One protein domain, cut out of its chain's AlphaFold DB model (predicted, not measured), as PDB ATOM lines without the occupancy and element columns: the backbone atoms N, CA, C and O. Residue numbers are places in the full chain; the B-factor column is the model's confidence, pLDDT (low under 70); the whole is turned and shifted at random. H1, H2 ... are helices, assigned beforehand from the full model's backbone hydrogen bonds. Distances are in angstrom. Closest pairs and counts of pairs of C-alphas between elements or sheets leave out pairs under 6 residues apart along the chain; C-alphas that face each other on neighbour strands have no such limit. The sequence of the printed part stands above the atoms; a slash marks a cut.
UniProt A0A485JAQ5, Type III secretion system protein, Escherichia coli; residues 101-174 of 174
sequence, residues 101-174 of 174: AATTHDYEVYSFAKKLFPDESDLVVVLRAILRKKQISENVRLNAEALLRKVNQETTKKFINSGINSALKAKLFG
ATOM      1  N   ALA A 101     194.282 146.007 155.168       82.75
ATOM      2  CA  ALA A 101     195.667 145.567 155.040       82.75
ATOM      3  C   ALA A 101     196.269 145.151 156.392       82.75
ATOM      4  O   ALA A 101     197.153 144.296 156.441       82.75
ATOM      5  N   ALA A 102     195.776 145.733 157.486       77.31
ATOM      6  CA  ALA A 102     196.224 145.408 158.826       77.31
ATOM      7  C   ALA A 102     195.791 143.998 159.231       77.31
ATOM      8  O   ALA A 102     194.609 143.686 159.354       77.31
ATOM      9  N   THR A 103     196.768 143.139 159.497       64.94
ATOM     10  CA  THR A 103     196.525 141.782 159.991       64.94
ATOM     11  C   THR A 103     196.146 141.776 161.475       64.94
ATOM     12  O   THR A 103     195.334 140.942 161.879       64.94
ATOM     13  N   THR A 104     196.642 142.740 162.265       62.78
ATOM     14  CA  THR A 104     196.338 142.927 163.700       62.78
ATOM     15  C   THR A 104     196.625 144.355 164.170       62.78
ATOM     16  O   THR A 104     197.710 144.836 163.884       62.78
ATOM     17  N   HIS A 105     195.708 144.970 164.944       60.19
ATOM     18  CA  HIS A 105     195.895 146.097 165.899       60.19
ATOM     19  C   HIS A 105     197.127 147.001 165.692       60.19
ATOM     20  O   HIS A 105     197.898 147.240 166.625       60.19
ATOM     21  N   ASP A 106     197.320 147.505 164.477       66.69
ATOM     22  CA  ASP A 106     198.608 148.087 164.144       66.69
ATOM     23  C   ASP A 106     198.693 149.534 164.631       66.69
ATOM     24  O   ASP A 106     197.841 150.377 164.324       66.69
ATOM     25  N   TYR A 107     199.744 149.845 165.390       74.19
ATOM     26  CA  TYR A 107     200.061 151.221 165.777       74.19
ATOM     27  C   TYR A 107     200.229 152.115 164.536       74.19
ATOM     28  O   TYR A 107     199.933 153.315 164.571       74.19
ATOM     29  N   GLU A 108     200.641 151.511 163.422       79.50
ATOM     30  CA  GLU A 108     200.777 152.155 162.122       79.50
ATOM     31  C   GLU A 108     199.435 152.636 161.562       79.50
ATOM     32  O   GLU A 108     199.349 153.775 161.101       79.50
ATOM     33  N   VAL A 109     198.361 151.845 161.694       83.56
ATOM     34  CA  VAL A 109     197.011 152.248 161.260       83.56
ATOM     35  C   VAL A 109     196.518 153.433 162.078       83.56
ATOM     36  O   VAL A 109     195.949 154.369 161.522       83.56
ATOM     37  N   TYR A 110     196.769 153.433 163.391       83.81
ATOM     38  CA  TYR A 110     196.398 154.566 164.239       83.81
ATOM     39  C   TYR A 110     197.142 155.840 163.851       83.81
ATOM     40  O   TYR A 110     196.530 156.889 163.661       83.81
ATOM     41  N   SER A 111     198.458 155.735 163.683       83.38
ATOM     42  CA  SER A 111     199.300 156.866 163.296       83.38
ATOM     43  C   SER A 111     198.926 157.401 161.913       83.38
ATOM     44  O   SER A 111     198.949 158.608 161.689       83.38
ATOM     45  N   PHE A 112     198.558 156.517 160.985       86.00
ATOM     46  CA  PHE A 112     198.064 156.886 159.665       86.00
ATOM     47  C   PHE A 112     196.703 157.585 159.736       86.00
ATOM     48  O   PHE A 112     196.540 158.665 159.171       86.00
ATOM     49  N   ALA A 113     195.752 157.028 160.489       85.44
ATOM     50  CA  ALA A 113     194.430 157.615 160.659       85.44
ATOM     51  C   ALA A 113     194.500 159.001 161.320       85.44
ATOM     52  O   ALA A 113     193.829 159.916 160.858       85.44
ATOM     53  N   LYS A 114     195.382 159.193 162.311       85.62
ATOM     54  CA  LYS A 114     195.603 160.489 162.973       85.62
ATOM     55  C   LYS A 114     196.280 161.534 162.074       85.62
ATOM     56  O   LYS A 114     196.103 162.728 162.275       85.62
ATOM     57  N   LYS A 115     197.046 161.112 161.060       86.75
ATOM     58  CA  LYS A 115     197.567 162.031 160.028       86.75
ATOM     59  C   LYS A 115     196.477 162.492 159.062       86.75
ATOM     60  O   LYS A 115     196.566 163.603 158.555       86.75
ATOM     61  N   LEU A 116     195.503 161.628 158.771       84.12
ATOM     62  CA  LEU A 116     194.383 161.941 157.878       84.12
ATOM     63  C   LEU A 116     193.278 162.735 158.579       84.12
ATOM     64  O   LEU A 116     192.676 163.596 157.947       84.12
ATOM     65  N   PHE A 117     193.045 162.441 159.856       84.38
ATOM     66  CA  PHE A 117     192.081 163.096 160.732       84.38
ATOM     67  C   PHE A 117     192.814 163.541 162.005       84.38
ATOM     68  O   PHE A 117     192.899 162.769 162.966       84.38
ATOM     69  N   PRO A 118     193.416 164.745 161.997       81.56
ATOM     70  CA  PRO A 118     194.111 165.298 163.155       81.56
ATOM     71  C   PRO A 118     193.187 165.512 164.354       81.56
ATOM     72  O   PRO A 118     193.639 165.341 165.486       81.56
ATOM     73  N   ASP A 119     191.919 165.864 164.109       81.06
ATOM     74  CA  ASP A 119     190.905 165.974 165.154       81.06
ATOM     75  C   ASP A 119     190.380 164.590 165.561       81.06
ATOM     76  O   ASP A 119     189.859 163.813 164.752       81.06
ATOM     77  N   GLU A 120     190.486 164.280 166.854       80.69
ATOM     78  CA  GLU A 120     189.998 163.020 167.401       80.69
ATOM     79  C   GLU A 120     188.474 162.880 167.281       80.69
ATOM     80  O   GLU A 120     187.968 161.757 167.204       80.69
ATOM     81  N   SER A 121     187.737 163.996 167.248       78.06
ATOM     82  CA  SER A 121     186.279 163.972 167.118       78.06
ATOM     83  C   SER A 121     185.835 163.502 165.723       78.06
ATOM     84  O   SER A 121     185.011 162.586 165.620       78.06
ATOM     85  N   ASP A 122     186.486 164.003 164.672       81.12
ATOM     86  CA  ASP A 122     186.300 163.566 163.285       81.12
ATOM     87  C   ASP A 122     186.700 162.099 163.082       81.12
ATOM     88  O   ASP A 122     185.950 161.315 162.492       81.12
ATOM     89  N   LEU A 123     187.835 161.673 163.650       84.25
ATOM     90  CA  LEU A 123     188.273 160.277 163.568       84.25
ATOM     91  C   LEU A 123     187.246 159.310 164.187       84.25
ATOM     92  O   LEU A 123     186.992 158.230 163.648       84.25
ATOM     93  N   VAL A 124     186.615 159.685 165.304       84.38
ATOM     94  CA  VAL A 124     185.554 158.883 165.936       84.38
ATOM     95  C   VAL A 124     184.322 158.760 165.036       84.38
ATOM     96  O   VAL A 124     183.745 157.670 164.951       84.38
ATOM     97  N   VAL A 125     183.915 159.844 164.368       82.62
ATOM     98  CA  VAL A 125     182.786 159.839 163.421       82.62
ATOM     99  C   VAL A 125     183.079 158.891 162.256       82.62
ATOM    100  O   VAL A 125     182.258 158.020 161.953       82.62
ATOM    101  N   VAL A 126     184.281 158.970 161.681       85.44
ATOM    102  CA  VAL A 126     184.731 158.116 160.570       85.44
ATOM    103  C   VAL A 126     184.755 156.636 160.961       85.44
ATOM    104  O   VAL A 126     184.202 155.792 160.256       85.44
ATOM    105  N   LEU A 127     185.342 156.290 162.112       85.50
ATOM    106  CA  LEU A 127     185.412 154.895 162.562       85.50
ATOM    107  C   LEU A 127     184.024 154.304 162.836       85.50
ATOM    108  O   LEU A 127     183.767 153.142 162.512       85.50
ATOM    109  N   ARG A 128     183.100 155.100 163.382       83.44
ATOM    110  CA  ARG A 128     181.699 154.686 163.554       83.44
ATOM    111  C   ARG A 128     180.995 154.491 162.213       83.44
ATOM    112  O   ARG A 128     180.272 153.507 162.057       83.44
ATOM    113  N   ALA A 129     181.245 155.362 161.237       82.38
ATOM    114  CA  ALA A 129     180.703 155.209 159.893       82.38
ATOM    115  C   ALA A 129     181.193 153.926 159.207       82.38
ATOM    116  O   ALA A 129     180.383 153.169 158.666       82.38
ATOM    117  N   ILE A 130     182.485 153.611 159.332       84.25
ATOM    118  CA  ILE A 130     183.082 152.356 158.854       84.25
ATOM    119  C   ILE A 130     182.383 151.136 159.473       84.25
ATOM    120  O   ILE A 130     181.987 150.226 158.745       84.25
ATOM    121  N   LEU A 131     182.172 151.125 160.795       84.75
ATOM    122  CA  LEU A 131     181.559 149.997 161.516       84.75
ATOM    123  C   LEU A 131     180.093 149.728 161.141       84.75
ATOM    124  O   LEU A 131     179.614 148.596 161.301       84.75
ATOM    125  N   ARG A 132     179.391 150.742 160.624       79.56
ATOM    126  CA  ARG A 132     178.004 150.637 160.148       79.56
ATOM    127  C   ARG A 132     177.877 150.115 158.719       79.56
ATOM    128  O   ARG A 132     176.782 149.698 158.335       79.56
ATOM    129  N   LYS A 133     178.951 150.109 157.919       80.19
ATOM    130  CA  LYS A 133     178.899 149.569 156.551       80.19
ATOM    131  C   LYS A 133     178.492 148.086 156.615       80.19
ATOM    132  O   LYS A 133     179.122 147.275 157.292       80.19
ATOM    133  N   LYS A 134     177.402 147.730 155.917       67.69
ATOM    134  CA  LYS A 134     176.794 146.381 155.965       67.69
ATOM    135  C   LYS A 134     177.737 145.273 155.489       67.69
ATOM    136  O   LYS A 134     177.592 144.133 155.914       67.69
ATOM    137  N   GLN A 135     178.683 145.602 154.611       76.19
ATOM    138  CA  GLN A 135     179.672 144.670 154.076       76.19
ATOM    139  C   GLN A 135     181.080 145.088 154.504       76.19
ATOM    140  O   GLN A 135     181.797 145.751 153.759       76.19
ATOM    141  N   ILE A 136     181.468 144.702 155.718       83.81
ATOM    142  CA  ILE A 136     182.855 144.789 156.190       83.81
ATOM    143  C   ILE A 136     183.307 143.415 156.667       83.81
ATOM    144  O   ILE A 136     182.505 142.652 157.209       83.81
ATOM    145  N   SER A 137     184.580 143.089 156.445       84.75
ATOM    146  CA  SER A 137     185.147 141.845 156.958       84.75
ATOM    147  C   SER A 137     185.258 141.900 158.483       84.75
ATOM    148  O   SER A 137     185.400 142.968 159.081       84.75
ATOM    149  N   GLU A 138     185.197 140.737 159.126       83.75
ATOM    150  CA  GLU A 138     185.265 140.631 160.586       83.75
ATOM    151  C   GLU A 138     186.588 141.178 161.144       83.75
ATOM    152  O   GLU A 138     186.589 141.891 162.143       83.75
ATOM    153  N   ASN A 139     187.701 140.951 160.440       83.75
ATOM    154  CA  ASN A 139     189.004 141.511 160.802       83.75
ATOM    155  C   ASN A 139     188.985 143.056 160.799       83.75
ATOM    156  O   ASN A 139     189.378 143.680 161.783       83.75
ATOM    157  N   VAL A 140     188.421 143.670 159.751       85.19
ATOM    158  CA  VAL A 140     188.268 145.133 159.660       85.19
ATOM    159  C   VAL A 140     187.396 145.664 160.791       85.19
ATOM    160  O   VAL A 140     187.725 146.687 161.386       85.19
ATOM    161  N   ARG A 141     186.304 144.961 161.120       87.44
ATOM    162  CA  ARG A 141     185.423 145.326 162.236       87.44
ATOM    163  C   ARG A 141     186.181 145.324 163.564       87.44
ATOM    164  O   ARG A 141     186.139 146.320 164.278       87.44
ATOM    165  N   LEU A 142     186.909 144.249 163.866       87.12
ATOM    166  CA  LEU A 142     187.682 144.122 165.104       87.12
ATOM    167  C   LEU A 142     188.775 145.194 165.211       87.12
ATOM    168  O   LEU A 142     188.923 145.815 166.265       87.12
ATOM    169  N   ASN A 143     189.495 145.457 164.119       86.31
ATOM    170  CA  ASN A 143     190.522 146.497 164.075       86.31
ATOM    171  C   ASN A 143     189.919 147.896 164.271       86.31
ATOM    172  O   ASN A 143     190.441 148.686 165.058       86.31
ATOM    173  N   ALA A 144     188.796 148.196 163.611       86.06
ATOM    174  CA  ALA A 144     188.107 149.476 163.752       86.06
ATOM    175  C   ALA A 144     187.542 149.676 165.170       86.06
ATOM    176  O   ALA A 144     187.681 150.759 165.735       86.06
ATOM    177  N   GLU A 145     186.962 148.640 165.786       87.38
ATOM    178  CA  GLU A 145     186.492 148.690 167.177       87.38
ATOM    179  C   GLU A 145     187.633 148.918 168.165       87.38
ATOM    180  O   GLU A 145     187.504 149.697 169.111       87.38
ATOM    181  N   ALA A 146     188.764 148.250 167.960       86.06
ATOM    182  CA  ALA A 146     189.922 148.428 168.814       86.06
ATOM    183  C   ALA A 146     190.527 149.825 168.695       86.06
ATOM    184  O   ALA A 146     190.861 150.441 169.709       86.06
ATOM    185  N   LEU A 147     190.602 150.347 167.473       85.50
ATOM    186  CA  LEU A 147     191.048 151.705 167.213       85.50
ATOM    187  C   LEU A 147     190.109 152.727 167.857       85.50
ATOM    188  O   LEU A 147     190.560 153.642 168.542       85.50
ATOM    189  N   LEU A 148     188.799 152.515 167.728       86.12
ATOM    190  CA  LEU A 148     187.783 153.345 168.361       86.12
ATOM    191  C   LEU A 148     187.907 153.317 169.891       86.12
ATOM    192  O   LEU A 148     187.794 154.361 170.534       86.12
ATOM    193  N   ARG A 149     188.167 152.150 170.497       84.38
ATOM    194  CA  ARG A 149     188.433 152.047 171.942       84.38
ATOM    195  C   ARG A 149     189.659 152.863 172.344       84.38
ATOM    196  O   ARG A 149     189.578 153.602 173.319       84.38
ATOM    197  N   LYS A 150     190.747 152.776 171.579       83.44
ATOM    198  CA  LYS A 150     191.988 153.510 171.847       83.44
ATOM    199  C   LYS A 150     191.788 155.026 171.789       83.44
ATOM    200  O   LYS A 150     192.150 155.718 172.733       83.44
ATOM    201  N   VAL A 151     191.123 155.535 170.750       82.69
ATOM    202  CA  VAL A 151     190.828 156.977 170.614       82.69
ATOM    203  C   VAL A 151     189.980 157.490 171.784       82.69
ATOM    204  O   VAL A 151     190.263 158.548 172.344       82.69
ATOM    205  N   ASN A 152     188.979 156.712 172.212       77.06
ATOM    206  CA  ASN A 152     188.129 157.053 173.359       77.06
ATOM    207  C   ASN A 152     188.838 156.943 174.722       77.06
ATOM    208  O   ASN A 152     188.336 157.489 175.701       77.06
ATOM    209  N   GLN A 153     189.947 156.204 174.814       76.50
ATOM    210  CA  GLN A 153     190.771 156.115 176.025       76.50
ATOM    211  C   GLN A 153     191.788 157.256 176.098       76.50
ATOM    212  O   GLN A 153     192.018 157.795 177.176       76.50
ATOM    213  N   GLU A 154     192.379 157.634 174.962       71.44
ATOM    214  CA  GLU A 154     193.350 158.731 174.878       71.44
ATOM    215  C   GLU A 154     192.685 160.113 174.965       71.44
ATOM    216  O   GLU A 154     193.318 161.079 175.388       71.44
ATOM    217  N   THR A 155     191.394 160.210 174.627       63.59
ATOM    218  CA  THR A 155     190.660 161.481 174.584       63.59
ATOM    219  C   THR A 155     189.509 161.495 175.580       63.59
ATOM    220  O   THR A 155     188.730 160.548 175.687       63.59
ATOM    221  N   THR A 156     189.331 162.606 176.300       64.88
ATOM    222  CA  THR A 156     188.173 162.741 177.193       64.88
ATOM    223  C   THR A 156     186.876 162.829 176.387       64.88
ATOM    224  O   THR A 156     186.776 163.587 175.421       64.88
ATOM    225  N   LYS A 157     185.826 162.122 176.833       64.69
ATOM    226  CA  LYS A 157     184.480 162.202 176.228       64.69
ATOM    227  C   LYS A 157     183.987 163.646 176.061       64.69
ATOM    228  O   LYS A 157     183.289 163.953 175.104       64.69
ATOM    229  N   LYS A 158     184.365 164.539 176.985       64.88
ATOM    230  CA  LYS A 158     184.028 165.969 176.937       64.88
ATOM    231  C   LYS A 158     184.653 166.670 175.727       64.88
ATOM    232  O   LYS A 158     183.983 167.492 175.114       64.88
ATOM    233  N   PHE A 159     185.894 166.335 175.379       64.50
ATOM    234  CA  PHE A 159     186.593 166.914 174.233       64.50
ATOM    235  C   PHE A 159     186.003 166.415 172.910       64.50
ATOM    236  O   PHE A 159     185.623 167.232 172.080       64.50
ATOM    237  N   ILE A 160     185.780 165.100 172.786       65.19
ATOM    238  CA  ILE A 160     185.117 164.500 171.613       65.19
ATOM    239  C   ILE A 160     183.743 165.143 171.389       65.19
ATOM    240  O   ILE A 160     183.445 165.617 170.298       65.19
ATOM    241  N   ASN A 161     182.916 165.235 172.434       65.62
ATOM    242  CA  ASN A 161     181.583 165.831 172.318       65.62
ATOM    243  C   ASN A 161     181.635 167.334 171.998       65.62
ATOM    244  O   ASN A 161     180.744 167.850 171.327       65.62
ATOM    245  N   SER A 162     182.660 168.049 172.469       67.38
ATOM    246  CA  SER A 162     182.848 169.467 172.154       67.38
ATOM    247  C   SER A 162     183.240 169.683 170.691       67.38
ATOM    248  O   SER A 162     182.717 170.609 170.073       67.38
ATOM    249  N   GLY A 163     184.119 168.840 170.137       66.00
ATOM    250  CA  GLY A 163     184.493 168.869 168.718       66.00
ATOM    251  C   GLY A 163     183.285 168.600 167.825       66.00
ATOM    252  O   GLY A 163     182.920 169.441 167.007       66.00
ATOM    253  N   ILE A 164     182.546 167.532 168.133       66.00
ATOM    254  CA  ILE A 164     181.277 167.172 167.487       66.00
ATOM    255  C   ILE A 164     180.279 168.342 167.484       66.00
ATOM    256  O   ILE A 164     179.755 168.724 166.440       66.00
ATOM    257  N   ASN A 165     180.027 168.953 168.644       64.31
ATOM    258  CA  ASN A 165     179.089 170.073 168.751       64.31
ATOM    259  C   ASN A 165     179.566 171.311 167.980       64.31
ATOM    260  O   ASN A 165     178.750 172.058 167.436       64.31
ATOM    261  N   SER A 166     180.880 171.531 167.937       70.00
ATOM    262  CA  SER A 166     181.481 172.633 167.185       70.00
ATOM    263  C   SER A 166     181.343 172.405 165.682       70.00
ATOM    264  O   SER A 166     180.971 173.341 164.979       70.00
ATOM    265  N   ALA A 167     181.528 171.171 165.206       68.69
ATOM    266  CA  ALA A 167     181.319 170.786 163.814       68.69
ATOM    267  C   ALA A 167     179.865 170.956 163.365       68.69
ATOM    268  O   ALA A 167     179.588 171.590 162.347       68.69
ATOM    269  N   LEU A 168     178.920 170.486 164.184       63.19
ATOM    270  CA  LEU A 168     177.486 170.704 163.984       63.19
ATOM    271  C   LEU A 168     177.152 172.187 163.850       63.19
ATOM    272  O   LEU A 168     176.442 172.595 162.935       63.19
ATOM    273  N   LYS A 169     177.685 173.004 164.761       65.12
ATOM    274  CA  LYS A 169     177.447 174.445 164.764       65.12
ATOM    275  C   LYS A 169     178.089 175.121 163.550       65.12
ATOM    276  O   LYS A 169     177.440 175.944 162.917       65.12
ATOM    277  N   ALA A 170     179.320 174.765 163.197       70.25
ATOM    278  CA  ALA A 170     179.996 175.303 162.021       70.25
ATOM    279  C   ALA A 170     179.227 174.986 160.732       70.25
ATOM    280  O   ALA A 170     179.106 175.849 159.879       70.25
ATOM    281  N   LYS A 171     178.635 173.794 160.613       59.94
ATOM    282  CA  LYS A 171     177.857 173.419 159.426       59.94
ATOM    283  C   LYS A 171     176.448 174.025 159.387       59.94
ATOM    284  O   LYS A 171     175.924 174.284 158.312       59.94
ATOM    285  N   LEU A 172     175.820 174.241 160.545       60.91
ATOM    286  CA  LEU A 172     174.492 174.865 160.637       60.91
ATOM    287  C   LEU A 172     174.523 176.391 160.462       60.91
ATOM    288  O   LEU A 172     173.502 176.973 160.100       60.91
ATOM    289  N   PHE A 173     175.652 177.035 160.772       63.78
ATOM    290  CA  PHE A 173     175.770 178.496 160.828       63.78
ATOM    291  C   PHE A 173     176.920 179.080 159.989       63.78
ATOM    292  O   PHE A 173     177.125 180.294 160.042       63.78
ATOM    293  N   GLY A 174     177.687 178.244 159.285       53.56
ATOM    294  CA  GLY A 174     178.789 178.632 158.397       53.56
ATOM    295  C   GLY A 174     178.374 178.800 156.945       53.56
ATOM    296  O   GLY A 174     177.323 178.246 156.553       53.56
TER     297      GLY A 174
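Overview. This is residues 101 to 174 of the 174 residues of the protein "Type III secretion system protein" of Escherichia coli (UniProt A0A485JAQ5). A helical hairpin, H2 and H3 side by side, makes the body, with H1 crossing one side of it at a large angle and H4 setting off as an arm from the end of the hairpin where H2 begins and H3 ends. Residues 168 to 174, of which 168 to 173 belong to H4, stick out free. The printed part has 74 residues with four named helices, H1, H2, H3 and H4 along the chain, and no named strand; its class is all helix. It is only just compact, close to loose, with a radius of gyration of the C-alphas of 13.2 A, and elongated, spanning 41 by 27 by 19 A.

Arrangement. H3, residues 138 to 154, touches the hub H2, residues 120 to 132, and the two form a hairpin. They run opposite ways at a shallow tilt of 24 degrees, and their closest C-alphas, those of Leu 131 and Arg 141, are 6.1 A apart. H1, residues 107 to 116, is close to H3 but not clearly touching, with the closest C-alphas, those of Tyr 110 and Leu 147, 6.8 A apart. Their lines are about perpendicular at 73 degrees, only just past steep. H1 and H2 only just touch, with 3 pairs of C-alphas within 8 A, and only at the corner by their link, through residues 120 to 123 of H2 alone. The closest C-alphas there, those of Ala 113 and Leu 123, are 7.3 A apart; the tilt of 69.6 degrees is steep, only just short of about perpendicular, and the two run opposite ways. H4, residues 157 to 173, touches H2 with residues 159 to 164 alone, meeting residues 120 to 124 of H2. The closest C-alphas of H2 and H4, those of Ser 121 and Ile 160, are 4.7 A apart, and the lines are about perpendicular at 87 degrees. H3 and H4 meet only through their link, and H1 and H4 are apart. In H1, H2, H3 and H4 every O i to N i+4 pair is within hydrogen-bond range.

Along the chain. H3 measures 24.4 A from first to last C-alpha and H4 24.1 A; H2 measures 18.7 A and H1 14.5 A. H1 begins at C-alpha 107, (200.061, 151.221, 165.777). H3 begins at C-alpha 138, (185.265, 140.631, 160.586), and H4 ends at C-alpha 173, (175.770, 178.496, 160.828).

Size, cuts and confidence. The two C-alphas farthest apart, those of Thr 103 and Phe 173, are 42.2 A apart. The printed part has no cut, and the links H1 to H2, H2 to H3 and H3 to H4 are tight. The mean pLDDT of the printed part is 76.7; residues 103 to 106, 134, 155 to 165, 167 to 169 and 171 to 174 are under 70.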